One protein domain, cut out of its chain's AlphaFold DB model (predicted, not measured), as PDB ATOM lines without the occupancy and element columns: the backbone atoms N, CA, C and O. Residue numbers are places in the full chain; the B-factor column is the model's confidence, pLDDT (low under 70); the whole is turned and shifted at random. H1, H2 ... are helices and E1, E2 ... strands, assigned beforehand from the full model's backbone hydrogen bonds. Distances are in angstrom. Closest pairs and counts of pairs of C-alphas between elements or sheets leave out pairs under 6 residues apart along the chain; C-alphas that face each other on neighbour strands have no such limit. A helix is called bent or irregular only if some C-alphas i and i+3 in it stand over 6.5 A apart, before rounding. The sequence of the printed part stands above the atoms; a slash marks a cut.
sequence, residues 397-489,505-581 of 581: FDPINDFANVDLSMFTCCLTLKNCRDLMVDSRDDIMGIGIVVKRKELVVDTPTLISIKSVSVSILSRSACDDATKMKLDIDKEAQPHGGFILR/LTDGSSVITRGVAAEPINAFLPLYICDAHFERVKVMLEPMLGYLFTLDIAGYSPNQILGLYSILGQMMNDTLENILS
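Overview. This is residues 397 to 489 and 505 to 581 of the 581 residues of a protein of Rotaria sp. Silwood1 (UniProt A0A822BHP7). A small twisted sheet of three strands, E2, E1 and E3, makes the core, and helices surround it: H3 packs on it, the bent helix H4 follows edge strand E3, and the long helix H5 crosses E2, its residues 576 to 580 sticking out together with the last residue, 581. H1 and residues 397 to 408 lie toward one end of the long axis, the two sides of the cut at residues 489 and 505 toward the other. The printed part has 170 residues, with five named helices and three named strands in the order H1 E1 H2 E2 H3 E3 H4 H5; the sheet is antiparallel and the class is mixed, helices and strands. It is compact and rounded, with a radius of gyration of the C-alphas of 16.0 A and spans of 51 by 42 by 34 A.

Along the chain. In the sheet, E1 is residues 432 to 439, 21.8 A long, E2 is 452 to 462, 22.4 A, and E3 is 523 to 526. E2 bends by 88 degrees at residue 458. H1 is residues 420 to 426, starting at C-alpha 420 (22.820, -55.066, -20.050); H2 is 442 to 445, and H3 is 463 to 476, 20.2 A. H4, residues 531 to 550, was assigned as one helix by its hydrogen bonds but is bent: C-alphas 539 and 542 are 7.3 A apart, and its arms H4a, 531 to 539, and H4b, 542 to 550, stand at a steep tilt of 58 degrees. H5, residues 560 to 580, 30.6 A, ends at C-alpha 580 (47.446, -40.073, -35.472).

Arrangement. E1 is the inner strand, with E2 and E3 as its antiparallel neighbours; N 437 and O 455 are within hydrogen-bond range across E1 and E2, at 2.9 A, and N 434 and O 525 across E1 and E3, at 2.8 A. H3 and the sheet form two layers, a helix on one face of a sheet, at a height of 7.0 A; the closest C-alphas of H3 and E3 are Cys 466 and Phe 524, 7.2 A. H4b is over E3 at a height of 9.5 A, along the strands at 23 degrees on the local plane; C-alphas 523 and 548 are closest, 6.5 A. H5 is over E2 at a height of 9.2 A, across the strands at 90 degrees on the local plane; C-alphas 453 and 567 are closest, 6.9 A. With residues 560 to 564 alone H5 touches H4b, Leu 545 and Gln 560 having the closest C-alphas, 6.3 A; their lines are only just about perpendicular, at 73 degrees. H2 is not on the sheet but touches H4b, C-alphas 445 and 550 being closest, 5.6 A. H1 and H4a only graze the sheet; they are close but not clearly touching, with C-alphas 424 and 533 closest at 7.7 A. Every O i to N i+4 pair is within hydrogen-bond range in H1, H3, H4b and H5, and 4 of 5 are in H4a; H2 is too short for such a pair.

Size, cuts and confidence. The C-alphas farthest apart, of Asn 401 and Arg 489, are 52.1 A apart. Residues 490 to 504 are not printed, and C-alphas 489 and 505 are 16.1 A apart across this cut, in the link from H3 to E3. Of the links printed whole, none is long. Mean pLDDT of the printed part is 83.4; residues 442 to 443, 446, 477 to 489, 505 to 510 and 575 to 581 are under 70.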
ATOM      1  N   PHE A 397      15.877 -65.989 -24.797       92.56
ATOM      2  CA  PHE A 397      16.866 -65.317 -23.967       92.56
ATOM      3  C   PHE A 397      17.093 -66.121 -22.685       92.56
ATOM      4  O   PHE A 397      16.142 -66.411 -21.959       92.56
ATOM      5  N   ASP A 398      18.347 -66.481 -22.429       94.56
ATOM      6  CA  ASP A 398      18.815 -67.120 -21.203       94.56
ATOM      7  C   ASP A 398      19.821 -66.190 -20.495       94.56
ATOM      8  O   ASP A 398      20.990 -66.113 -20.889       94.56
ATOM      9  N   PRO A 399      19.411 -65.502 -19.410       90.81
ATOM     10  CA  PRO A 399      20.247 -64.515 -18.724       90.81
ATOM     11  C   PRO A 399      21.583 -65.060 -18.206       90.81
ATOM     12  O   PRO A 399      22.531 -64.287 -18.012       90.81
ATOM     13  N   ILE A 400      21.649 -66.365 -17.925       90.12
ATOM     14  CA  ILE A 400      22.821 -67.016 -17.341       90.12
ATOM     15  C   ILE A 400      23.810 -67.366 -18.450       90.12
ATOM     16  O   ILE A 400      24.977 -66.981 -18.369       90.12
ATOM     17  N   ASN A 401      23.340 -68.058 -19.487       94.25
ATOM     18  CA  ASN A 401      24.205 -68.582 -20.542       94.25
ATOM     19  C   ASN A 401      24.618 -67.506 -21.558       94.25
ATOM     20  O   ASN A 401      25.791 -67.446 -21.931       94.25
ATOM     21  N   ASP A 402      23.712 -66.602 -21.938       92.94
ATOM     22  CA  ASP A 402      23.962 -65.616 -23.003       92.94
ATOM     23  C   ASP A 402      24.959 -64.514 -22.596       92.94
ATOM     24  O   ASP A 402      25.519 -63.818 -23.444       92.94
ATOM     25  N   PHE A 403      25.212 -64.367 -21.292       92.81
ATOM     26  CA  PHE A 403      26.145 -63.389 -20.723       92.81
ATOM     27  C   PHE A 403      27.341 -64.033 -20.011       92.81
ATOM     28  O   PHE A 403      28.067 -63.339 -19.301       92.81
ATOM     29  N   ALA A 404      27.574 -65.340 -20.179       91.88
ATOM     30  CA  ALA A 404      28.632 -66.055 -19.457       91.88
ATOM     31  C   ALA A 404      30.041 -65.471 -19.694       91.88
ATOM     32  O   ALA A 404      30.877 -65.503 -18.794       91.88
ATOM     33  N   ASN A 405      30.282 -64.902 -20.881       91.94
ATOM     34  CA  ASN A 405      31.581 -64.365 -21.305       91.94
ATOM     35  C   ASN A 405      31.602 -62.832 -21.449       91.94
ATOM     36  O   ASN A 405      32.511 -62.289 -22.073       91.94
ATOM     37  N   VAL A 406      30.594 -62.129 -20.924       92.44
ATOM     38  CA  VAL A 406      30.467 -60.673 -21.068       92.44
ATOM     39  C   VAL A 406      30.764 -60.001 -19.732       92.44
ATOM     40  O   VAL A 406      30.131 -60.309 -18.723       92.44
ATOM     41  N   ASP A 407      31.685 -59.037 -19.727       93.62
ATOM     42  CA  ASP A 407      31.902 -58.177 -18.565       93.62
ATOM     43  C   ASP A 407      30.778 -57.136 -18.456       93.62
ATOM     44  O   ASP A 407      30.814 -56.065 -19.063       93.62
ATOM     45  N   LEU A 408      29.754 -57.463 -17.667       92.12
ATOM     46  CA  LEU A 408      28.584 -56.608 -17.461       92.12
ATOM     47  C   LEU A 408      28.922 -55.259 -16.814       92.12
ATOM     48  O   LEU A 408      28.140 -54.320 -16.957       92.12
ATOM     49  N   SER A 409      30.069 -55.132 -16.135       91.88
ATOM     50  CA  SER A 409      30.472 -53.859 -15.527       91.88
ATOM     51  C   SER A 409      30.786 -52.793 -16.579       91.88
ATOM     52  O   SER A 409      30.501 -51.616 -16.359       91.88
ATOM     53  N   MET A 410      31.266 -53.209 -17.758       91.81
ATOM     54  CA  MET A 410      31.525 -52.319 -18.891       91.81
ATOM     55  C   MET A 410      30.245 -51.849 -19.581       91.81
ATOM     56  O   MET A 410      30.263 -50.811 -20.232       91.81
ATOM     57  N   PHE A 411      29.136 -52.577 -19.431       95.00
ATOM     58  CA  PHE A 411      27.866 -52.302 -20.104       95.00
ATOM     59  C   PHE A 411      26.795 -51.932 -19.084       95.00
ATOM     60  O   PHE A 411      25.847 -52.686 -18.855       95.00
ATOM     61  N   THR A 412      26.968 -50.763 -18.464       96.31
ATOM     62  CA  THR A 412      26.018 -50.174 -17.509       96.31
ATOM     63  C   THR A 412      25.474 -48.858 -18.053       96.31
ATOM     64  O   THR A 412      26.238 -47.980 -18.449       96.31
ATOM     65  N   CYS A 413      24.148 -48.707 -18.075       96.25
ATOM     66  CA  CYS A 413      23.521 -47.471 -18.526       96.25
ATOM     67  C   CYS A 413      23.791 -46.350 -17.518       96.25
ATOM     68  O   CYS A 413      23.460 -46.480 -16.342       96.25
ATOM     69  N   CYS A 414      24.323 -45.216 -17.972       94.56
ATOM     70  CA  CYS A 414      24.664 -44.112 -17.073       94.56
ATOM     71  C   CYS A 414      23.449 -43.393 -16.462       94.56
ATOM     72  O   CYS A 414      23.606 -42.668 -15.485       94.56
ATOM     73  N   LEU A 415      22.251 -43.576 -17.028       94.06
ATOM     74  CA  LEU A 415      21.015 -42.953 -16.544       94.06
ATOM     75  C   LEU A 415      20.233 -43.865 -15.596       94.06
ATOM     76  O   LEU A 415      19.821 -43.429 -14.525       94.06
ATOM     77  N   THR A 416      20.026 -45.129 -15.974       94.69
ATOM     78  CA  THR A 416      19.233 -46.083 -15.175       94.69
ATOM     79  C   THR A 416      20.076 -46.889 -14.196       94.69
ATOM     80  O   THR A 416      19.518 -47.532 -13.313       94.69
ATOM     81  N   LEU A 417      21.406 -46.875 -14.359       95.25
ATOM     82  CA  LEU A 417      22.383 -47.674 -13.608       95.25
ATOM     83  C   LEU A 417      22.195 -49.193 -13.740       95.25
ATOM     84  O   LEU A 417      22.841 -49.959 -13.028       95.25
ATOM     85  N   LYS A 418      21.339 -49.643 -14.663       96.75
ATOM     86  CA  LYS A 418      21.138 -51.061 -14.968       96.75
ATOM     87  C   LYS A 418      22.208 -51.549 -15.937       96.75
ATOM     88  O   LYS A 418      22.550 -50.842 -16.893       96.75
ATOM     89  N   ASN A 419      22.716 -52.757 -15.708       96.44
ATOM     90  CA  ASN A 419      23.599 -53.420 -16.666       96.44
ATOM     91  C   ASN A 419      22.794 -54.055 -17.816       96.44
ATOM     92  O   ASN A 419      21.563 -54.128 -17.768       96.44
ATOM     93  N   CYS A 420      23.482 -54.506 -18.869       94.88
ATOM     94  CA  CYS A 420      22.820 -55.066 -20.050       94.88
ATOM     95  C   CYS A 420      21.915 -56.269 -19.730       94.88
ATOM     96  O   CYS A 420      20.852 -56.403 -20.336       94.88
ATOM     97  N   ARG A 421      22.315 -57.130 -18.782       96.00
ATOM     98  CA  ARG A 421      21.523 -58.298 -18.372       96.00
ATOM     99  C   ARG A 421      20.227 -57.854 -17.706       96.00
ATOM    100  O   ARG A 421      19.167 -58.320 -18.108       96.00
ATOM    101  N   ASP A 422      20.309 -56.947 -16.737       95.94
ATOM    102  CA  ASP A 422      19.142 -56.469 -15.989       95.94
ATOM    103  C   ASP A 422      18.132 -55.795 -16.925       95.94
ATOM    104  O   ASP A 422      16.942 -56.083 -16.864       95.94
ATOM    105  N   LEU A 423      18.606 -54.974 -17.872       95.12
ATOM    106  CA  LEU A 423      17.742 -54.372 -18.894       95.12
ATOM    107  C   LEU A 423      17.043 -55.420 -19.763       95.12
ATOM    108  O   LEU A 423      15.858 -55.278 -20.061       95.12
ATOM    109  N   MET A 424      17.767 -56.465 -20.172       94.56
ATOM    110  CA  MET A 424      17.204 -57.507 -21.026       94.56
ATOM    111  C   MET A 424      16.222 -58.433 -20.309       94.56
ATOM    112  O   MET A 424      15.359 -59.009 -20.974       94.56
ATOM    113  N   VAL A 425      16.356 -58.568 -18.986       94.81
ATOM    114  CA  VAL A 425      15.409 -59.278 -18.116       94.81
ATOM    115  C   VAL A 425      14.163 -58.428 -17.861       94.81
ATOM    116  O   VAL A 425      13.049 -58.937 -17.952       94.81
ATOM    117  N   ASP A 426      14.344 -57.140 -17.569       93.56
ATOM    118  CA  ASP A 426      13.255 -56.244 -17.170       93.56
ATOM    119  C   ASP A 426      12.374 -55.793 -18.341       93.56
ATOM    120  O   ASP A 426      11.209 -55.442 -18.150       93.56
ATOM    121  N   SER A 427      12.922 -55.773 -19.556       93.19
ATOM    122  CA  SER A 427      12.209 -55.380 -20.766       93.19
ATOM    123  C   SER A 427      12.534 -56.321 -21.923       93.19
ATOM    124  O   SER A 427      13.654 -56.811 -22.060       93.19
ATOM    125  N   ARG A 428      11.546 -56.536 -22.799       91.62
ATOM    126  CA  ARG A 428      11.693 -57.306 -24.042       91.62
ATOM    127  C   ARG A 428      12.277 -56.500 -25.206       91.62
ATOM    128  O   ARG A 428      12.829 -57.090 -26.126       91.62
ATOM    129  N   ASP A 429      12.133 -55.178 -25.189       90.56
ATOM    130  CA  ASP A 429      12.408 -54.272 -26.312       90.56
ATOM    131  C   ASP A 429      13.532 -53.265 -26.019       90.56
ATOM    132  O   ASP A 429      13.964 -52.526 -26.908       90.56
ATOM    133  N   ASP A 430      14.020 -53.233 -24.778       94.62
ATOM    134  CA  ASP A 430      15.134 -52.383 -24.388       94.62
ATOM    135  C   ASP A 430      16.476 -53.007 -24.781       94.62
ATOM    136  O   ASP A 430      16.675 -54.229 -24.742       94.62
ATOM    137  N   ILE A 431      17.394 -52.139 -25.181       96.31
ATOM    138  CA  ILE A 431      18.717 -52.472 -25.704       96.31
ATOM    139  C   ILE A 431      19.720 -51.412 -25.254       96.31
ATOM    140  O   ILE A 431      19.369 -50.249 -25.052       96.31
ATOM    141  N   MET A 432      20.986 -51.807 -25.144       97.00
ATOM    142  CA  MET A 432      22.086 -50.884 -24.897       97.00
ATOM    143  C   MET A 432      22.720 -50.341 -26.174       97.00
ATOM    144  O   MET A 432      22.798 -51.010 -27.208       97.00
ATOM    145  N   GLY A 433      23.213 -49.115 -26.065       95.69
ATOM    146  CA  GLY A 433      23.887 -48.408 -27.135       95.69
ATOM    147  C   GLY A 433      24.713 -47.240 -26.616       95.69
ATOM    148  O   GLY A 433      24.809 -47.013 -25.412       95.69
ATOM    149  N   ILE A 434      25.300 -46.494 -27.540       95.00
ATOM    150  CA  ILE A 434      26.085 -45.294 -27.260       95.00
ATOM    151  C   ILE A 434      25.300 -44.039 -27.606       95.00
ATOM    152  O   ILE A 434      24.496 -44.013 -28.545       95.00
ATOM    153  N   GLY A 435      25.566 -42.978 -26.850       93.44
ATOM    154  CA  GLY A 435      25.142 -41.641 -27.230       93.44
ATOM    155  C   GLY A 435      25.945 -41.121 -28.419       93.44
ATOM    156  O   GLY A 435      27.149 -41.346 -28.535       93.44
ATOM    157  N   ILE A 436      25.293 -40.369 -29.291       92.88
ATOM    158  CA  ILE A 436      25.959 -39.601 -30.343       92.88
ATOM    159  C   ILE A 436      25.352 -38.202 -30.424       92.88
ATOM    160  O   ILE A 436      24.207 -37.966 -30.018       92.88
ATOM    161  N   VAL A 437      26.134 -37.270 -30.962       90.94
ATOM    162  CA  VAL A 437      25.645 -35.957 -31.379       90.94
ATOM    163  C   VAL A 437      25.574 -35.945 -32.885       90.94
ATOM    164  O   VAL A 437      26.594 -35.993 -33.573       90.94
ATOM    165  N   VAL A 438      24.360 -35.837 -33.401       88.75
ATOM    166  CA  VAL A 438      24.104 -35.717 -34.831       88.75
ATOM    167  C   VAL A 438      23.521 -34.354 -35.162       88.75
ATOM    168  O   VAL A 438      22.781 -33.743 -34.387       88.75
ATOM    169  N   LYS A 439      23.837 -33.882 -36.364       82.25
ATOM    170  CA  LYS A 439      23.196 -32.735 -36.995       82.25
ATOM    171  C   LYS A 439      22.404 -33.223 -38.199       82.25
ATOM    172  O   LYS A 439      22.984 -33.739 -39.157       82.25
ATOM    173  N   ARG A 440      21.085 -33.021 -38.166       74.75
ATOM    174  CA  ARG A 440      20.184 -33.389 -39.262       74.75
ATOM    175  C   ARG A 440      19.830 -32.161 -40.095       74.75
ATOM    176  O   ARG A 440      19.476 -31.109 -39.568       74.75
ATOM    177  N   LYS A 441      19.920 -32.297 -41.416       71.94
ATOM    178  CA  LYS A 441      19.310 -31.367 -42.381       71.94
ATOM    179  C   LYS A 441      17.979 -31.954 -42.830       71.94
ATOM    180  O   LYS A 441      17.864 -33.168 -42.868       71.94
ATOM    181  N   GLU A 442      17.014 -31.135 -43.243       62.81
ATOM    182  CA  GLU A 442      15.686 -31.620 -43.687       62.81
ATOM    183  C   GLU A 442      15.776 -32.656 -44.815       62.81
ATOM    184  O   GLU A 442      14.986 -33.591 -44.890       62.81
ATOM    185  N   LEU A 443      16.822 -32.555 -45.638       61.97
ATOM    186  CA  LEU A 443      17.105 -33.496 -46.719       61.97
ATOM    187  C   LEU A 443      17.511 -34.905 -46.232       61.97
ATOM    188  O   LEU A 443      17.489 -35.841 -47.021       61.97
ATOM    189  N   VAL A 444      17.844 -35.085 -44.950       72.06
ATOM    190  CA  VAL A 444      18.201 -36.388 -44.358       72.06
ATOM    191  C   VAL A 444      17.030 -37.379 -44.403       72.06
ATOM    192  O   VAL A 444      17.259 -38.582 -44.494       72.06
ATOM    193  N   VAL A 445      15.784 -36.887 -44.424       74.88
ATOM    194  CA  VAL A 445      14.574 -37.720 -44.576       74.88
ATOM    195  C   VAL A 445      14.560 -38.469 -45.914       74.88
ATOM    196  O   VAL A 445      14.100 -39.610 -45.992       74.88
ATOM    197  N   ASP A 446      15.080 -37.830 -46.963       68.12
ATOM    198  CA  ASP A 446      15.140 -38.390 -48.314       68.12
ATOM    199  C   ASP A 446      16.501 -39.030 -48.607       68.12
ATOM    200  O   ASP A 446      16.583 -40.040 -49.304       68.12
ATOM    201  N   THR A 447      17.581 -38.457 -48.071       74.75
ATOM    202  CA  THR A 447      18.967 -38.896 -48.279       74.75
ATOM    203  C   THR A 447      19.672 -39.075 -46.925       74.75
ATOM    204  O   THR A 447      20.361 -38.165 -46.457       74.75
ATOM    205  N   PRO A 448      19.522 -40.246 -46.277       82.19
ATOM    206  CA  PRO A 448      20.043 -40.506 -44.929       82.19
ATOM    207  C   PRO A 448      21.563 -40.343 -44.781       82.19
ATOM    208  O   PRO A 448      22.051 -40.016 -43.703       82.19
ATOM    209  N   THR A 449      22.326 -40.502 -45.865       80.62
ATOM    210  CA  THR A 449      23.792 -40.333 -45.885       80.62
ATOM    211  C   THR A 449      24.252 -38.904 -45.579       80.62
ATOM    212  O   THR A 449      25.405 -38.702 -45.214       80.62
ATOM    213  N   LEU A 450      23.357 -37.913 -45.660       74.88
ATOM    214  CA  LEU A 450      23.644 -36.513 -45.334       74.88
ATOM    215  C   LEU A 450      23.666 -36.201 -43.833       74.88
ATOM    216  O   LEU A 450      23.871 -35.041 -43.452       74.88
ATOM    217  N   ILE A 451      23.412 -37.192 -42.977       84.38
ATOM    218  CA  ILE A 451      23.562 -37.017 -41.537       84.38
ATOM    219  C   ILE A 451      25.032 -36.721 -41.208       84.38
ATOM    220  O   ILE A 451      25.951 -37.372 -41.705       84.38
ATOM    221  N   SER A 452      25.257 -35.706 -40.377       82.00
ATOM    222  CA  SER A 452      26.594 -35.359 -39.900       82.00
ATOM    223  C   SER A 452      26.709 -35.765 -38.445       82.00
ATOM    224  O   SER A 452      25.929 -35.287 -37.616       82.00
ATOM    225  N   ILE A 453      27.699 -36.596 -38.136       88.50
ATOM    226  CA  ILE A 453      28.127 -36.818 -36.757       88.50
ATOM    227  C   ILE A 453      28.977 -35.620 -36.334       88.50
ATOM    228  O   ILE A 453      29.733 -35.057 -37.129       88.50
ATOM    229  N   LYS A 454      28.775 -35.163 -35.102       87.69
ATOM    230  CA  LYS A 454      29.576 -34.109 -34.473       87.69
ATOM    231  C   LYS A 454      30.487 -34.655 -33.399       87.69
ATOM    232  O   LYS A 454      31.608 -34.185 -33.270       87.69
ATOM    233  N   SER A 455      29.998 -35.624 -32.644       88.06
ATOM    234  CA  SER A 455      30.794 -36.346 -31.669       88.06
ATOM    235  C   SER A 455      30.129 -37.674 -31.337       88.06
ATOM    236  O   SER A 455      28.910 -37.838 -31.460       88.06
ATOM    237  N   VAL A 456      30.953 -38.613 -30.891       89.88
ATOM    238  CA  VAL A 456      30.536 -39.896 -30.332       89.88
ATOM    239  C   VAL A 456      30.759 -39.829 -28.826       89.88
ATOM    240  O   VAL A 456      31.817 -39.391 -28.376       89.88
ATOM    241  N   SER A 457      29.754 -40.209 -28.043       90.19
ATOM    242  CA  SER A 457      29.860 -40.252 -26.585       90.19
ATOM    243  C   SER A 457      30.461 -41.582 -26.137       90.19
ATOM    244  O   SER A 457      30.233 -42.625 -26.748       90.19
ATOM    245  N   VAL A 458      31.213 -41.540 -25.036       89.75
ATOM    246  CA  VAL A 458      31.696 -42.741 -24.332       89.75
ATOM    247  C   VAL A 458      30.639 -43.317 -23.387       89.75
ATOM    248  O   VAL A 458      30.820 -44.396 -22.830       89.75
ATOM    249  N   SER A 459      29.536 -42.596 -23.184       93.50
ATOM    250  CA  SER A 459      28.469 -42.989 -22.278       93.50
ATOM    251  C   SER A 459      27.540 -44.007 -22.924       93.50
ATOM    252  O   SER A 459      27.015 -43.806 -24.024       93.50
ATOM    253  N   ILE A 460      27.299 -45.085 -22.182       95.75
ATOM    254  CA  ILE A 460      26.362 -46.135 -22.558       95.75
ATOM    255  C   ILE A 460      24.978 -45.771 -22.035       95.75
ATOM    256  O   ILE A 460      24.788 -45.401 -20.874       95.75
ATOM    257  N   LEU A 461      23.994 -45.895 -22.913       95.88
ATOM    258  CA  LEU A 461      22.596 -45.596 -22.656       95.88
ATOM    259  C   LEU A 461      21.745 -46.833 -22.939       95.88
ATOM    260  O   LEU A 461      22.100 -47.663 -23.775       95.88
ATOM    261  N   SER A 462      20.613 -46.949 -22.248       96.56
ATOM    262  CA  SER A 462      19.523 -47.811 -22.698       96.56
ATOM    263  C   SER A 462      18.610 -47.026 -23.636       96.56
ATOM    264  O   SER A 462      18.515 -45.795 -23.538       96.56
ATOM    265  N   ARG A 463      17.927 -47.730 -24.539       94.31
ATOM    266  CA  ARG A 463      16.934 -47.132 -25.439       94.31
ATOM    267  C   ARG A 463      15.843 -46.432 -24.634       94.31
ATOM    268  O   ARG A 463      15.569 -45.262 -24.878       94.31
ATOM    269  N   SER A 464      15.298 -47.122 -23.631       93.81
ATOM    270  CA  SER A 464      14.249 -46.587 -22.751       93.81
ATOM    271  C   SER A 464      14.656 -45.273 -22.075       93.81
ATOM    272  O   SER A 464      13.901 -44.307 -22.086       93.81
ATOM    273  N   ALA A 465      15.886 -45.190 -21.562       93.94
ATOM    274  CA  ALA A 465      16.383 -43.989 -20.904       93.94
ATOM    275  C   ALA A 465      16.571 -42.824 -21.883       93.94
ATOM    276  O   ALA A 465      16.357 -41.665 -21.525       93.94
ATOM    277  N   CYS A 466      16.975 -43.124 -23.121       90.94
ATOM    278  CA  CYS A 466      17.070 -42.129 -24.181       90.94
ATOM    279  C   CYS A 466      15.683 -41.597 -24.575       90.94
ATOM    280  O   CYS A 466      15.524 -40.384 -24.743       90.94
ATOM    281  N   ASP A 467      14.682 -42.473 -24.673       87.44
ATOM    282  CA  ASP A 467      13.292 -42.114 -24.974       87.44
ATOM    283  C   ASP A 467      12.677 -41.266 -23.842       87.44
ATOM    284  O   ASP A 467      12.054 -40.231 -24.100       87.44
ATOM    285  N   ASP A 468      12.925 -41.624 -22.580       89.56
ATOM    286  CA  ASP A 468      12.464 -40.860 -21.415       89.56
ATOM    287  C   ASP A 468      13.123 -39.476 -21.335       89.56
ATOM    288  O   ASP A 468      12.437 -38.467 -21.143       89.56
ATOM    289  N   ALA A 469      14.443 -39.398 -21.542       88.81
ATOM    290  CA  ALA A 469      15.166 -38.126 -21.583       88.81
ATOM    291  C   ALA A 469      14.641 -37.220 -22.705       88.81
ATOM    292  O   ALA A 469      14.442 -36.019 -22.520       88.81
ATOM    293  N   THR A 470      14.363 -37.815 -23.863       83.75
ATOM    294  CA  THR A 470      13.764 -37.155 -25.023       83.75
ATOM    295  C   THR A 470      12.389 -36.577 -24.688       83.75
ATOM    296  O   THR A 470      12.140 -35.398 -24.950       83.75
ATOM    297  N   LYS A 471      11.509 -37.381 -24.083       81.56
ATOM    298  CA  LYS A 471      10.156 -36.973 -23.696       81.56
ATOM    299  C   LYS A 471      10.174 -35.852 -22.661       81.56
ATOM    300  O   LYS A 471       9.534 -34.825 -22.857       81.56
ATOM    301  N   MET A 472      10.977 -36.007 -21.608       83.44
ATOM    302  CA  MET A 472      11.140 -34.982 -20.577       83.44
ATOM    303  C   MET A 472      11.627 -33.661 -21.179       83.44
ATOM    304  O   MET A 472      11.160 -32.586 -20.803       83.44
ATOM    305  N   LYS A 473      12.559 -33.726 -22.135       80.06
ATOM    306  CA  LYS A 473      13.102 -32.531 -22.774       80.06
ATOM    307  C   LYS A 473      12.073 -31.820 -23.653       80.06
ATOM    308  O   LYS A 473      12.042 -30.595 -23.628       80.06
ATOM    309  N   LEU A 474      11.221 -32.562 -24.362       71.31
ATOM    310  CA  LEU A 474      10.093 -32.020 -25.132       71.31
ATOM    311  C   LEU A 474       9.025 -31.354 -24.257       71.31
ATOM    312  O   LEU A 474       8.454 -30.338 -24.647       71.31
ATOM    313  N   ASP A 475       8.761 -31.908 -23.074       74.19
ATOM    314  CA  ASP A 475       7.797 -31.324 -22.135       74.19
ATOM    315  C   ASP A 475       8.293 -29.979 -21.573       74.19
ATOM    316  O   ASP A 475       7.498 -29.070 -21.306       74.19
ATOM    317  N   ILE A 476       9.613 -29.834 -21.412       73.69
ATOM    318  CA  ILE A 476      10.267 -28.613 -20.923       73.69
ATOM    319  C   ILE A 476      10.408 -27.578 -22.047       73.69
ATOM    320  O   ILE A 476       9.975 -26.432 -21.904       73.69
ATOM    321  N   ASP A 477      11.007 -27.984 -23.166       66.25
ATOM    322  CA  ASP A 477      11.251 -27.140 -24.327       66.25
ATOM    323  C   ASP A 477      10.148 -27.414 -25.357       66.25
ATOM    324  O   ASP A 477      10.248 -28.340 -26.154       66.25
ATOM    325  N   LYS A 478       9.093 -26.586 -25.377       53.97
ATOM    326  CA  LYS A 478       7.948 -26.694 -26.315       53.97
ATOM    327  C   LYS A 478       8.311 -26.560 -27.813       53.97
ATOM    328  O   LYS A 478       7.422 -26.421 -28.651       53.97
ATOM    329  N   GLU A 479       9.594 -26.552 -28.165       53.75
ATOM    330  CA  GLU A 479      10.102 -26.470 -29.534       53.75
ATOM    331  C   GLU A 479      10.819 -27.768 -29.920       53.75
ATOM    332  O   GLU A 479      11.526 -28.351 -29.109       53.75
ATOM    333  N   ALA A 480      10.740 -28.176 -31.193       50.34
ATOM    334  CA  ALA A 480      11.387 -29.380 -31.745       50.34
ATOM    335  C   ALA A 480      12.934 -29.325 -31.799       50.34
ATOM    336  O   ALA A 480      13.579 -30.160 -32.441       50.34
ATOM    337  N   GLN A 481      13.551 -28.340 -31.142       54.03
ATOM    338  CA  GLN A 481      14.997 -28.174 -31.113       54.03
ATOM    339  C   GLN A 481      15.762 -29.320 -30.425       54.03
ATOM    340  O   GLN A 481      16.796 -29.676 -30.983       54.03
ATOM    341  N   PRO A 482      15.329 -29.958 -29.310       50.06
ATOM    342  CA  PRO A 482      16.210 -30.783 -28.476       50.06
ATOM    343  C   PRO A 482      16.768 -32.038 -29.164       50.06
ATOM    344  O   PRO A 482      17.885 -32.451 -28.851       50.06
ATOM    345  N   HIS A 483      16.079 -32.593 -30.162       54.16
ATOM    346  CA  HIS A 483      16.496 -33.842 -30.811       54.16
ATOM    347  C   HIS A 483      17.664 -33.703 -31.777       54.16
ATOM    348  O   HIS A 483      18.240 -34.707 -32.159       54.16
ATOM    349  N   GLY A 484      18.006 -32.497 -32.212       51.06
ATOM    350  CA  GLY A 484      18.956 -32.233 -33.303       51.06
ATOM    351  C   GLY A 484      18.200 -31.933 -34.582       51.06
ATOM    352  O   GLY A 484      18.626 -32.350 -35.661       51.06
ATOM    353  N   GLY A 485      17.022 -31.318 -34.414       52.31
ATOM    354  CA  GLY A 485      16.025 -31.098 -35.445       52.31
ATOM    355  C   GLY A 485      16.496 -30.167 -36.555       52.31
ATOM    356  O   GLY A 485      17.552 -29.535 -36.490       52.31
ATOM    357  N   PHE A 486      15.677 -30.093 -37.599       50.25
ATOM    358  CA  PHE A 486      15.893 -29.220 -38.744       50.25
ATOM    359  C   PHE A 486      15.871 -27.766 -38.264       50.25
ATOM    360  O   PHE A 486      14.820 -27.240 -37.907       50.25
ATOM    361  N   ILE A 487      17.045 -27.139 -38.177       45.09
ATOM    362  CA  ILE A 487      17.194 -25.785 -37.636       45.09
ATOM    363  C   ILE A 487      16.374 -24.808 -38.494       45.09
ATOM    364  O   ILE A 487      16.834 -24.351 -39.539       45.09
ATOM    365  N   LEU A 488      15.178 -24.443 -38.035       34.84
ATOM    366  CA  LEU A 488      14.466 -23.249 -38.480       34.84
ATOM    367  C   LEU A 488      15.142 -22.057 -37.803       34.84
ATOM    368  O   LEU A 488      14.815 -21.701 -36.673       34.84
ATOM    369  N   ARG A 489      16.116 -21.434 -38.477       32.72
ATOM    370  CA  ARG A 489      16.626 -20.130 -38.040       32.72
ATOM    371  C   ARG A 489      15.482 -19.119 -38.124       32.72
ATOM    372  O   ARG A 489      15.218 -18.581 -39.194       32.72
ATOM    373  N   LEU A 505      26.216 -22.866 -25.313       42.56
ATOM    374  CA  LEU A 505      26.995 -23.649 -26.264       42.56
ATOM    375  C   LEU A 505      26.873 -22.919 -27.603       42.56
ATOM    376  O   LEU A 505      25.829 -22.952 -28.253       42.56
ATOM    377  N   THR A 506      27.933 -22.220 -27.984       42.69
ATOM    378  CA  THR A 506      28.033 -21.365 -29.174       42.69
ATOM    379  C   THR A 506      27.865 -22.107 -30.505       42.69
ATOM    380  O   THR A 506      27.858 -21.464 -31.547       42.69
ATOM    381  N   ASP A 507      27.654 -23.427 -30.484       45.97
ATOM    382  CA  ASP A 507      27.522 -24.269 -31.680       45.97
ATOM    383  C   ASP A 507      26.093 -24.720 -32.022       45.97
ATOM    384  O   ASP A 507      25.886 -25.419 -33.016       45.97
ATOM    385  N   GLY A 508      25.075 -24.311 -31.256       53.00
ATOM    386  CA  GLY A 508      23.674 -24.597 -31.606       53.00
ATOM    387  C   GLY A 508      23.338 -26.095 -31.701       53.00
ATOM    388  O   GLY A 508      22.363 -26.468 -32.354       53.00
ATOM    389  N   SER A 509      24.146 -26.964 -31.087       54.03
ATOM    390  CA  SER A 509      23.854 -28.387 -30.951       54.03
ATOM    391  C   SER A 509      22.797 -28.566 -29.873       54.03
ATOM    392  O   SER A 509      23.017 -28.233 -28.705       54.03
ATOM    393  N   SER A 510      21.647 -29.088 -30.258       66.38
ATOM    394  CA  SER A 510      20.623 -29.465 -29.303       66.38
ATOM    395  C   SER A 510      21.060 -30.669 -28.466       66.38
ATOM    396  O   SER A 510      21.837 -31.505 -28.930       66.38
ATOM    397  N   VAL A 511      20.552 -30.766 -27.242       82.31
ATOM    398  CA  VAL A 511      20.970 -31.780 -26.269       82.31
ATOM    399  C   VAL A 511      19.724 -32.354 -25.601       82.31
ATOM    400  O   VAL A 511      18.969 -31.594 -24.989       82.31
ATOM    401  N   ILE A 512      19.517 -33.671 -25.704       87.12
ATOM    402  CA  ILE A 512      18.456 -34.376 -24.959       87.12
ATOM    403  C   ILE A 512      18.932 -34.697 -23.541       87.12
ATOM    404  O   ILE A 512      18.200 -34.502 -22.579       87.12
ATOM    405  N   THR A 513      20.186 -35.134 -23.407       90.94
ATOM    406  CA  THR A 513      20.816 -35.477 -22.130       90.94
ATOM    407  C   THR A 513      22.329 -35.293 -22.213       90.94
ATOM    408  O   THR A 513      22.878 -35.058 -23.293       90.94
ATOM    409  N   ARG A 514      23.006 -35.378 -21.069       91.19
ATOM    410  CA  ARG A 514      24.467 -35.371 -20.991       91.19
ATOM    411  C   ARG A 514      24.978 -36.708 -20.480       91.19
ATOM    412  O   ARG A 514      24.368 -37.300 -19.592       91.19
ATOM    413  N   GLY A 515      26.085 -37.158 -21.056       90.25
ATOM    414  CA  GLY A 515      26.796 -38.347 -20.607       90.25
ATOM    415  C   GLY A 515      27.586 -38.124 -19.313       90.25
ATOM    416  O   GLY A 515      27.569 -37.041 -18.722       90.25
ATOM    417  N   VAL A 516      28.293 -39.166 -18.877       90.19
ATOM    418  CA  VAL A 516      29.099 -39.203 -17.645       90.19
ATOM    419  C   VAL A 516      30.228 -38.168 -17.668       90.19
ATOM    420  O   VAL A 516      30.529 -37.574 -16.636       90.19
ATOM    421  N   ALA A 517      30.816 -37.897 -18.835       88.25
ATOM    422  CA  ALA A 517      31.835 -36.865 -19.024       88.25
ATOM    423  C   ALA A 517      31.222 -35.485 -19.345       88.25
ATOM    424  O   ALA A 517      31.904 -34.593 -19.853       88.25
ATOM    425  N   ALA A 518      29.930 -35.299 -19.050       87.38
ATOM    426  CA  ALA A 518      29.129 -34.130 -19.400       87.38
ATOM    427  C   ALA A 518      29.043 -33.853 -20.915       87.38
ATOM    428  O   ALA A 518      28.656 -32.750 -21.325       87.38
ATOM    429  N   GLU A 519      29.354 -34.844 -21.750       88.44
ATOM    430  CA  GLU A 519      29.264 -34.737 -23.196       88.44
ATOM    431  C   GLU A 519      27.803 -34.597 -23.642       88.44
ATOM    432  O   GLU A 519      26.916 -35.242 -23.076       88.44
ATOM    433  N   PRO A 520      27.506 -33.729 -24.623       90.81
ATOM    434  CA  PRO A 520      26.158 -33.620 -25.157       90.81
ATOM    435  C   PRO A 520      25.768 -34.909 -25.886       90.81
ATOM    436  O   PRO A 520      26.594 -35.524 -26.554       90.81
ATOM    437  N   ILE A 521      24.500 -35.296 -25.778       91.31
ATOM    438  CA  ILE A 521      23.911 -36.419 -26.510       91.31
ATOM    439  C   ILE A 521      22.578 -35.939 -27.087       91.31
ATOM    440  O   ILE A 521      21.837 -35.218 -26.412       91.31
ATOM    441  N   ASN A 522      22.272 -36.298 -28.336       90.88
ATOM    442  CA  ASN A 522      20.966 -36.028 -28.961       90.88
ATOM    443  C   ASN A 522      20.437 -37.168 -29.848       90.88
ATOM    444  O   ASN A 522      19.355 -37.059 -30.427       90.88
ATOM    445  N   ALA A 523      21.196 -38.253 -29.960       92.00
ATOM    446  CA  ALA A 523      20.823 -39.454 -30.679       92.00
ATOM    447  C   ALA A 523      21.492 -40.681 -30.048       92.00
ATOM    448  O   ALA A 523      22.408 -40.565 -29.233       92.00
ATOM    449  N   PHE A 524      21.005 -41.854 -30.440       93.44
ATOM    450  CA  PHE A 524      21.352 -43.144 -29.864       93.44
ATOM    451  C   PHE A 524      21.673 -44.143 -30.977       93.44
ATOM    452  O   PHE A 524      20.960 -44.192 -31.982       93.44
ATOM    453  N   LEU A 525      22.730 -44.937 -30.793       94.50
ATOM    454  CA  LEU A 525      23.126 -45.995 -31.720       94.50
ATOM    455  C   LEU A 525      23.368 -47.307 -30.957       94.50
ATOM    456  O   LEU A 525      24.094 -47.283 -29.962       94.50
ATOM    457  N   PRO A 526      22.793 -48.446 -31.383       95.00
ATOM    458  CA  PRO A 526      22.904 -49.689 -30.635       95.00
ATOM    459  C   PRO A 526      24.308 -50.280 -30.748       95.00
ATOM    460  O   PRO A 526      24.979 -50.136 -31.771       95.00
ATOM    461  N   LEU A 527      24.730 -50.981 -29.699       94.06
ATOM    462  CA  LEU A 527      25.990 -51.719 -29.678       94.06
ATOM    463  C   LEU A 527      25.768 -53.204 -29.960       94.06
ATOM    464  O   LEU A 527      24.687 -53.741 -29.742       94.06
ATOM    465  N   TYR A 528      26.826 -53.874 -30.403       95.12
ATOM    466  CA  TYR A 528      26.920 -55.326 -30.313       95.12
ATOM    467  C   TYR A 528      27.583 -55.688 -28.978       95.12
ATOM    468  O   TYR A 528      28.712 -55.265 -28.732       95.12
ATOM    469  N   ILE A 529      26.891 -56.453 -28.127       94.94
ATOM    470  CA  ILE A 529      27.419 -56.922 -26.830       94.94
ATOM    471  C   ILE A 529      27.558 -58.449 -26.832       94.94
ATOM    472  O   ILE A 529      28.630 -58.981 -26.551       94.94
ATOM    473  N   CYS A 530      26.484 -59.154 -27.183       95.44
ATOM    474  CA  CYS A 530      26.449 -60.602 -27.386       95.44
ATOM    475  C   CYS A 530      25.370 -60.965 -28.415       95.44
ATOM    476  O   CYS A 530      24.561 -60.110 -28.786       95.44
ATOM    477  N   ASP A 531      25.323 -62.229 -28.844       96.19
ATOM    478  CA  ASP A 531      24.356 -62.699 -29.845       96.19
ATOM    479  C   ASP A 531      22.906 -62.453 -29.409       96.19
ATOM    480  O   ASP A 531      22.120 -61.896 -30.173       96.19
ATOM    481  N   ALA A 532      22.556 -62.778 -28.161       95.38
ATOM    482  CA  ALA A 532      21.197 -62.586 -27.651       95.38
ATOM    483  C   ALA A 532      20.777 -61.107 -27.631       95.38
ATOM    484  O   ALA A 532      19.658 -60.762 -28.022       95.38
ATOM    485  N   HIS A 533      21.682 -60.214 -27.214       96.25
ATOM    486  CA  HIS A 533      21.450 -58.769 -27.273       96.25
ATOM    487  C   HIS A 533      21.301 -58.299 -28.722       96.25
ATOM    488  O   HIS A 533      20.384 -57.540 -29.038       96.25
ATOM    489  N   PHE A 534      22.142 -58.797 -29.627       96.44
ATOM    490  CA  PHE A 534      22.139 -58.371 -31.018       96.44
ATOM    491  C   PHE A 534      20.929 -58.875 -31.811       96.44
ATOM    492  O   PHE A 534      20.428 -58.148 -32.665       96.44
ATOM    493  N   GLU A 535      20.390 -60.060 -31.517       96.69
ATOM    494  CA  GLU A 535      19.119 -60.510 -32.104       96.69
ATOM    495  C   GLU A 535      17.972 -59.550 -31.763       96.69
ATOM    496  O   GLU A 535      17.158 -59.213 -32.626       96.69
ATOM    497  N   ARG A 536      17.959 -59.005 -30.541       96.12
ATOM    498  CA  ARG A 536      17.012 -57.948 -30.165       96.12
ATOM    499  C   ARG A 536      17.279 -56.646 -30.918       96.12
ATOM    500  O   ARG A 536      16.341 -56.032 -31.426       96.12
ATOM    501  N   VAL A 537      18.548 -56.250 -31.055       96.38
ATOM    502  CA  VAL A 537      18.944 -55.079 -31.858       96.38
ATOM    503  C   VAL A 537      18.466 -55.217 -33.304       96.38
ATOM    504  O   VAL A 537      17.898 -54.267 -33.831       96.38
ATOM    505  N   LYS A 538      18.623 -56.385 -33.943       95.81
ATOM    506  CA  LYS A 538      18.166 -56.632 -35.323       95.81
ATOM    507  C   LYS A 538      16.668 -56.391 -35.485       95.81
ATOM    508  O   LYS A 538      16.254 -55.800 -36.478       95.81
ATOM    509  N   VAL A 539      15.868 -56.832 -34.514       95.50
ATOM    510  CA  VAL A 539      14.411 -56.634 -34.523       95.50
ATOM    511  C   VAL A 539      14.045 -55.157 -34.331       95.50
ATOM    512  O   VAL A 539      13.125 -54.668 -34.983       95.50
ATOM    513  N   MET A 540      14.794 -54.434 -33.495       94.62
ATOM    514  CA  MET A 540      14.562 -53.014 -33.198       94.62
ATOM    515  C   MET A 540      15.196 -52.044 -34.202       94.62
ATOM    516  O   MET A 540      14.905 -50.848 -34.164       94.62
ATOM    517  N   LEU A 541      16.042 -52.533 -35.111       94.69
ATOM    518  CA  LEU A 541      16.869 -51.688 -35.967       94.69
ATOM    519  C   LEU A 541      16.036 -50.757 -36.857       94.69
ATOM    520  O   LEU A 541      16.351 -49.576 -36.960       94.69
ATOM    521  N   GLU A 542      14.965 -51.259 -37.472       93.50
ATOM    522  CA  GLU A 542      14.093 -50.453 -38.338       93.50
ATOM    523  C   GLU A 542      13.448 -49.266 -37.577       93.50
ATOM    524  O   GLU A 542      13.705 -48.121 -37.965       93.50
ATOM    525  N   PRO A 543      12.709 -49.482 -36.462       90.56
ATOM    526  CA  PRO A 543      12.193 -48.415 -35.595       90.56
ATOM    527  C   PRO A 543      13.241 -47.366 -35.209       90.56
ATOM    528  O   PRO A 543      12.989 -46.158 -35.231       90.56
ATOM    529  N   MET A 544      14.437 -47.832 -34.853       92.75
ATOM    530  CA  MET A 544      15.512 -46.965 -34.391       92.75
ATOM    531  C   MET A 544      16.083 -46.098 -35.498       92.75
ATOM    532  O   MET A 544      16.339 -44.919 -35.273       92.75
ATOM    533  N   LEU A 545      16.298 -46.667 -36.686       93.69
ATOM    534  CA  LEU A 545      16.776 -45.903 -37.831       93.69
ATOM    535  C   LEU A 545      15.715 -44.893 -38.279       93.69
ATOM    536  O   LEU A 545      16.071 -43.748 -38.557       93.69
ATOM    537  N   GLY A 546      14.428 -45.259 -38.239       88.69
ATOM    538  CA  GLY A 546      13.330 -44.310 -38.434       88.69
ATOM    539  C   GLY A 546      13.494 -43.091 -37.527       88.69
ATOM    540  O   GLY A 546      13.697 -41.973 -38.004       88.69
ATOM    541  N   TYR A 547      13.565 -43.314 -36.214       88.94
ATOM    542  CA  TYR A 547      13.737 -42.223 -35.258       88.94
ATOM    543  C   TYR A 547      15.053 -41.449 -35.456       88.94
ATOM    544  O   TYR A 547      15.068 -40.215 -35.442       88.94
ATOM    545  N   LEU A 548      16.164 -42.147 -35.702       91.06
ATOM    546  CA  LEU A 548      17.478 -41.537 -35.888       91.06
ATOM    547  C   LEU A 548      17.510 -40.565 -37.069       91.06
ATOM    548  O   LEU A 548      18.178 -39.538 -36.962       91.06
ATOM    549  N   PHE A 549      16.810 -40.844 -38.170       88.69
ATOM    550  CA  PHE A 549      16.857 -40.011 -39.376       88.69
ATOM    551  C   PHE A 549      15.678 -39.043 -39.509       88.69
ATOM    552  O   PHE A 549      15.870 -37.938 -40.021       88.69
ATOM    553  N   THR A 550      14.484 -39.422 -39.048       83.94
ATOM    554  CA  THR A 550      13.249 -38.646 -39.262       83.94
ATOM    555  C   THR A 550      12.610 -38.132 -37.980       83.94
ATOM    556  O   THR A 550      11.658 -37.365 -38.071       83.94
ATOM    557  N   LEU A 551      13.128 -38.513 -36.806       84.25
ATOM    558  CA  LEU A 551      12.517 -38.255 -35.493       84.25
ATOM    559  C   LEU A 551      11.141 -38.919 -35.309       84.25
ATOM    560  O   LEU A 551      10.407 -38.569 -34.388       84.25
ATOM    561  N   ASP A 552      10.818 -39.901 -36.153       81.88
ATOM    562  CA  ASP A 552       9.612 -40.722 -36.063       81.88
ATOM    563  C   ASP A 552      10.002 -42.200 -36.162       81.88
ATOM    564  O   ASP A 552      10.618 -42.631 -37.135       81.88
ATOM    565  N   ILE A 553       9.618 -42.985 -35.159       84.06
ATOM    566  CA  ILE A 553       9.861 -44.430 -35.089       84.06
ATOM    567  C   ILE A 553       9.219 -45.157 -36.285       84.06
ATOM    568  O   ILE A 553       9.748 -46.152 -36.777       84.06
ATOM    569  N   ALA A 554       8.100 -44.644 -36.797       83.25
ATOM    570  CA  ALA A 554       7.435 -45.185 -37.975       83.25
ATOM    571  C   ALA A 554       8.019 -44.639 -39.295       83.25
ATOM    572  O   ALA A 554       7.665 -45.119 -40.370       83.25
ATOM    573  N   GLY A 555       8.959 -43.693 -39.254       83.56
ATOM    574  CA  GLY A 555       9.562 -43.058 -40.431       83.56
ATOM    575  C   GLY A 555      10.650 -43.879 -41.135       83.56
ATOM    576  O   GLY A 555      11.436 -43.324 -41.908       83.56
ATOM    577  N   TYR A 556      10.730 -45.188 -40.870       92.06
ATOM    578  CA  TYR A 556      11.758 -46.054 -41.441       92.06
ATOM    579  C   TYR A 556      11.696 -46.140 -42.977       92.06
ATOM    580  O   TYR A 556      10.625 -46.244 -43.580       92.06
ATOM    581  N   SER A 557      12.868 -46.146 -43.611       88.94
ATOM    582  CA  SER A 557      13.054 -46.441 -45.035       88.94
ATOM    583  C   SER A 557      14.293 -47.322 -45.226       88.94
ATOM    584  O   SER A 557      15.308 -47.055 -44.581       88.94
ATOM    585  N   PRO A 558      14.291 -48.304 -46.151       88.62
ATOM    586  CA  PRO A 558      15.453 -49.163 -46.406       88.62
ATOM    587  C   PRO A 558      16.756 -48.395 -46.684       88.62
ATOM    588  O   PRO A 558      17.839 -48.827 -46.290       88.62
ATOM    589  N   ASN A 559      16.660 -47.206 -47.291       82.25
ATOM    590  CA  ASN A 559      17.815 -46.349 -47.584       82.25
ATOM    591  C   ASN A 559      18.523 -45.832 -46.320       82.25
ATOM    592  O   ASN A 559      19.680 -45.419 -46.383       82.25
ATOM    593  N   GLN A 560      17.869 -45.856 -45.158       92.62
ATOM    594  CA  GLN A 560      18.467 -45.436 -43.889       92.62
ATOM    595  C   GLN A 560      19.575 -46.381 -43.416       92.62
ATOM    596  O   GLN A 560      20.461 -45.951 -42.682       92.62
ATOM    597  N   ILE A 561      19.607 -47.625 -43.908       93.12
ATOM    598  CA  ILE A 561      20.736 -48.540 -43.688       93.12
ATOM    599  C   ILE A 561      22.022 -47.974 -44.316       93.12
ATOM    600  O   ILE A 561      23.090 -48.051 -43.717       93.12
ATOM    601  N   LEU A 562      21.933 -47.330 -45.486       84.31
ATOM    602  CA  LEU A 562      23.085 -46.650 -46.095       84.31
ATOM    603  C   LEU A 562      23.554 -45.472 -45.232       84.31
ATOM    604  O   LEU A 562      24.752 -45.245 -45.080       84.31
ATOM    605  N   GLY A 563      22.605 -44.754 -44.624       87.62
ATOM    606  CA  GLY A 563      22.901 -43.721 -43.634       87.62
ATOM    607  C   GLY A 563      23.660 -44.279 -42.430       87.62
ATOM    608  O   GLY A 563      24.647 -43.684 -42.012       87.62
ATOM    609  N   LEU A 564      23.257 -45.446 -41.914       93.75
ATOM    610  CA  LEU A 564      23.966 -46.133 -40.833       93.75
ATOM    611  C   LEU A 564      25.412 -46.479 -41.223       93.75
ATOM    612  O   LEU A 564      26.326 -46.204 -40.450       93.75
ATOM    613  N   TYR A 565      25.651 -47.015 -42.421       91.56
ATOM    614  CA  TYR A 565      27.022 -47.278 -42.881       91.56
ATOM    615  C   TYR A 565      27.851 -45.997 -43.021       91.56
ATOM    616  O   TYR A 565      29.027 -45.991 -42.666       91.56
ATOM    617  N   SER A 566      27.237 -44.899 -43.472       84.81
ATOM    618  CA  SER A 566      27.884 -43.581 -43.503       84.81
ATOM    619  C   SER A 566      28.262 -43.098 -42.101       84.81
ATOM    620  O   SER A 566      29.365 -42.588 -41.906       84.81
ATOM    621  N   ILE A 567      27.385 -43.299 -41.109       90.19
ATOM    622  CA  ILE A 567      27.670 -42.986 -39.703       90.19
ATOM    623  C   ILE A 567      28.883 -43.791 -39.225       90.19
ATOM    624  O   ILE A 567      29.846 -43.214 -38.731       90.19
ATOM    625  N   LEU A 568      28.870 -45.111 -39.419       90.44
ATOM    626  CA  LEU A 568      29.970 -45.983 -39.002       90.44
ATOM    627  C   LEU A 568      31.295 -45.600 -39.680       90.44
ATOM    628  O   LEU A 568      32.328 -45.551 -39.017       90.44
ATOM    629  N   GLY A 569      31.264 -45.255 -40.971       87.19
ATOM    630  CA  GLY A 569      32.437 -44.767 -41.699       87.19
ATOM    631  C   GLY A 569      32.993 -43.451 -41.143       87.19
ATOM    632  O   GLY A 569      34.203 -43.323 -40.981       87.19
ATOM    633  N   GLN A 570      32.124 -42.494 -40.790       84.06
ATOM    634  CA  GLN A 570      32.535 -41.247 -40.127       84.06
ATOM    635  C   GLN A 570      33.175 -41.528 -38.760       84.06
ATOM    636  O   GLN A 570      34.250 -41.012 -38.475       84.06
ATOM    637  N   MET A 571      32.575 -42.414 -37.956       85.69
ATOM    638  CA  MET A 571      33.117 -42.789 -36.645       85.69
ATOM    639  C   MET A 571      34.516 -43.408 -36.744       85.69
ATOM    640  O   MET A 571      35.374 -43.109 -35.915       85.69
ATOM    641  N   MET A 572      34.752 -44.261 -37.749       84.44
ATOM    642  CA  MET A 572      36.062 -44.877 -37.993       84.44
ATOM    643  C   MET A 572      37.122 -43.849 -38.410       84.44
ATOM    644  O   MET A 572      38.267 -43.939 -37.971       84.44
ATOM    645  N   ASN A 573      36.754 -42.859 -39.226       80.56
ATOM    646  CA  ASN A 573      37.680 -41.801 -39.631       80.56
ATOM    647  C   ASN A 573      38.053 -40.888 -38.456       80.56
ATOM    648  O   ASN A 573      39.237 -40.628 -38.252       80.56
ATOM    649  N   ASP A 574      37.078 -40.483 -37.638       71.75
ATOM    650  CA  ASP A 574      37.326 -39.651 -36.455       71.75
ATOM    651  C   ASP A 574      38.235 -40.368 -35.438       71.75
ATOM    652  O   ASP A 574      39.064 -39.743 -34.775       71.75
ATOM    653  N   THR A 575      38.121 -41.695 -35.309       63.69
ATOM    654  CA  THR A 575      39.027 -42.467 -34.442       63.69
ATOM    655  C   THR A 575      40.443 -42.540 -35.006       63.69
ATOM    656  O   THR A 575      41.393 -42.460 -34.234       63.69
ATOM    657  N   LEU A 576      40.611 -42.646 -36.326       56.22
ATOM    658  CA  LEU A 576      41.933 -42.660 -36.961       56.22
ATOM    659  C   LEU A 576      42.656 -41.313 -36.842       56.22
ATOM    660  O   LEU A 576      43.852 -41.300 -36.559       56.22
ATOM    661  N   GLU A 577      41.950 -40.192 -37.007       59.50
ATOM    662  CA  GLU A 577      42.548 -38.859 -36.847       59.50
ATOM    663  C   GLU A 577      43.021 -38.614 -35.409       59.50
ATOM    664  O   GLU A 577      44.143 -38.155 -35.217       59.50
ATOM    665  N   ASN A 578      42.231 -39.019 -34.407       57.44
ATOM    666  CA  ASN A 578      42.598 -38.888 -32.991       57.44
ATOM    667  C   ASN A 578      43.721 -39.844 -32.540       57.44
ATOM    668  O   ASN A 578      44.337 -39.608 -31.508       57.44
ATOM    669  N   ILE A 579      43.968 -40.942 -33.266       48.12
ATOM    670  CA  ILE A 579      45.087 -41.865 -32.993       48.12
ATOM    671  C   ILE A 579      46.391 -41.365 -33.637       48.12
ATOM    672  O   ILE A 579      47.478 -41.690 -33.160       48.12
ATOM    673  N   LEU A 580      46.296 -40.612 -34.738       41.72
ATOM    674  CA  LEU A 580      47.446 -40.073 -35.472       41.72
ATOM    675  C   LEU A 580      47.901 -38.689 -34.974       41.72
ATOM    676  O   LEU A 580      49.022 -38.285 -35.294       41.72
ATOM    677  N   SER A 581      47.055 -37.981 -34.222       43.12
ATOM    678  CA  SER A 581      47.369 -36.747 -33.484       43.12
ATOM    679  C   SER A 581      47.883 -37.038 -32.081       43.12
ATOM    680  O   SER A 581      48.848 -36.361 -31.657       43.12
TER     681      SER A 581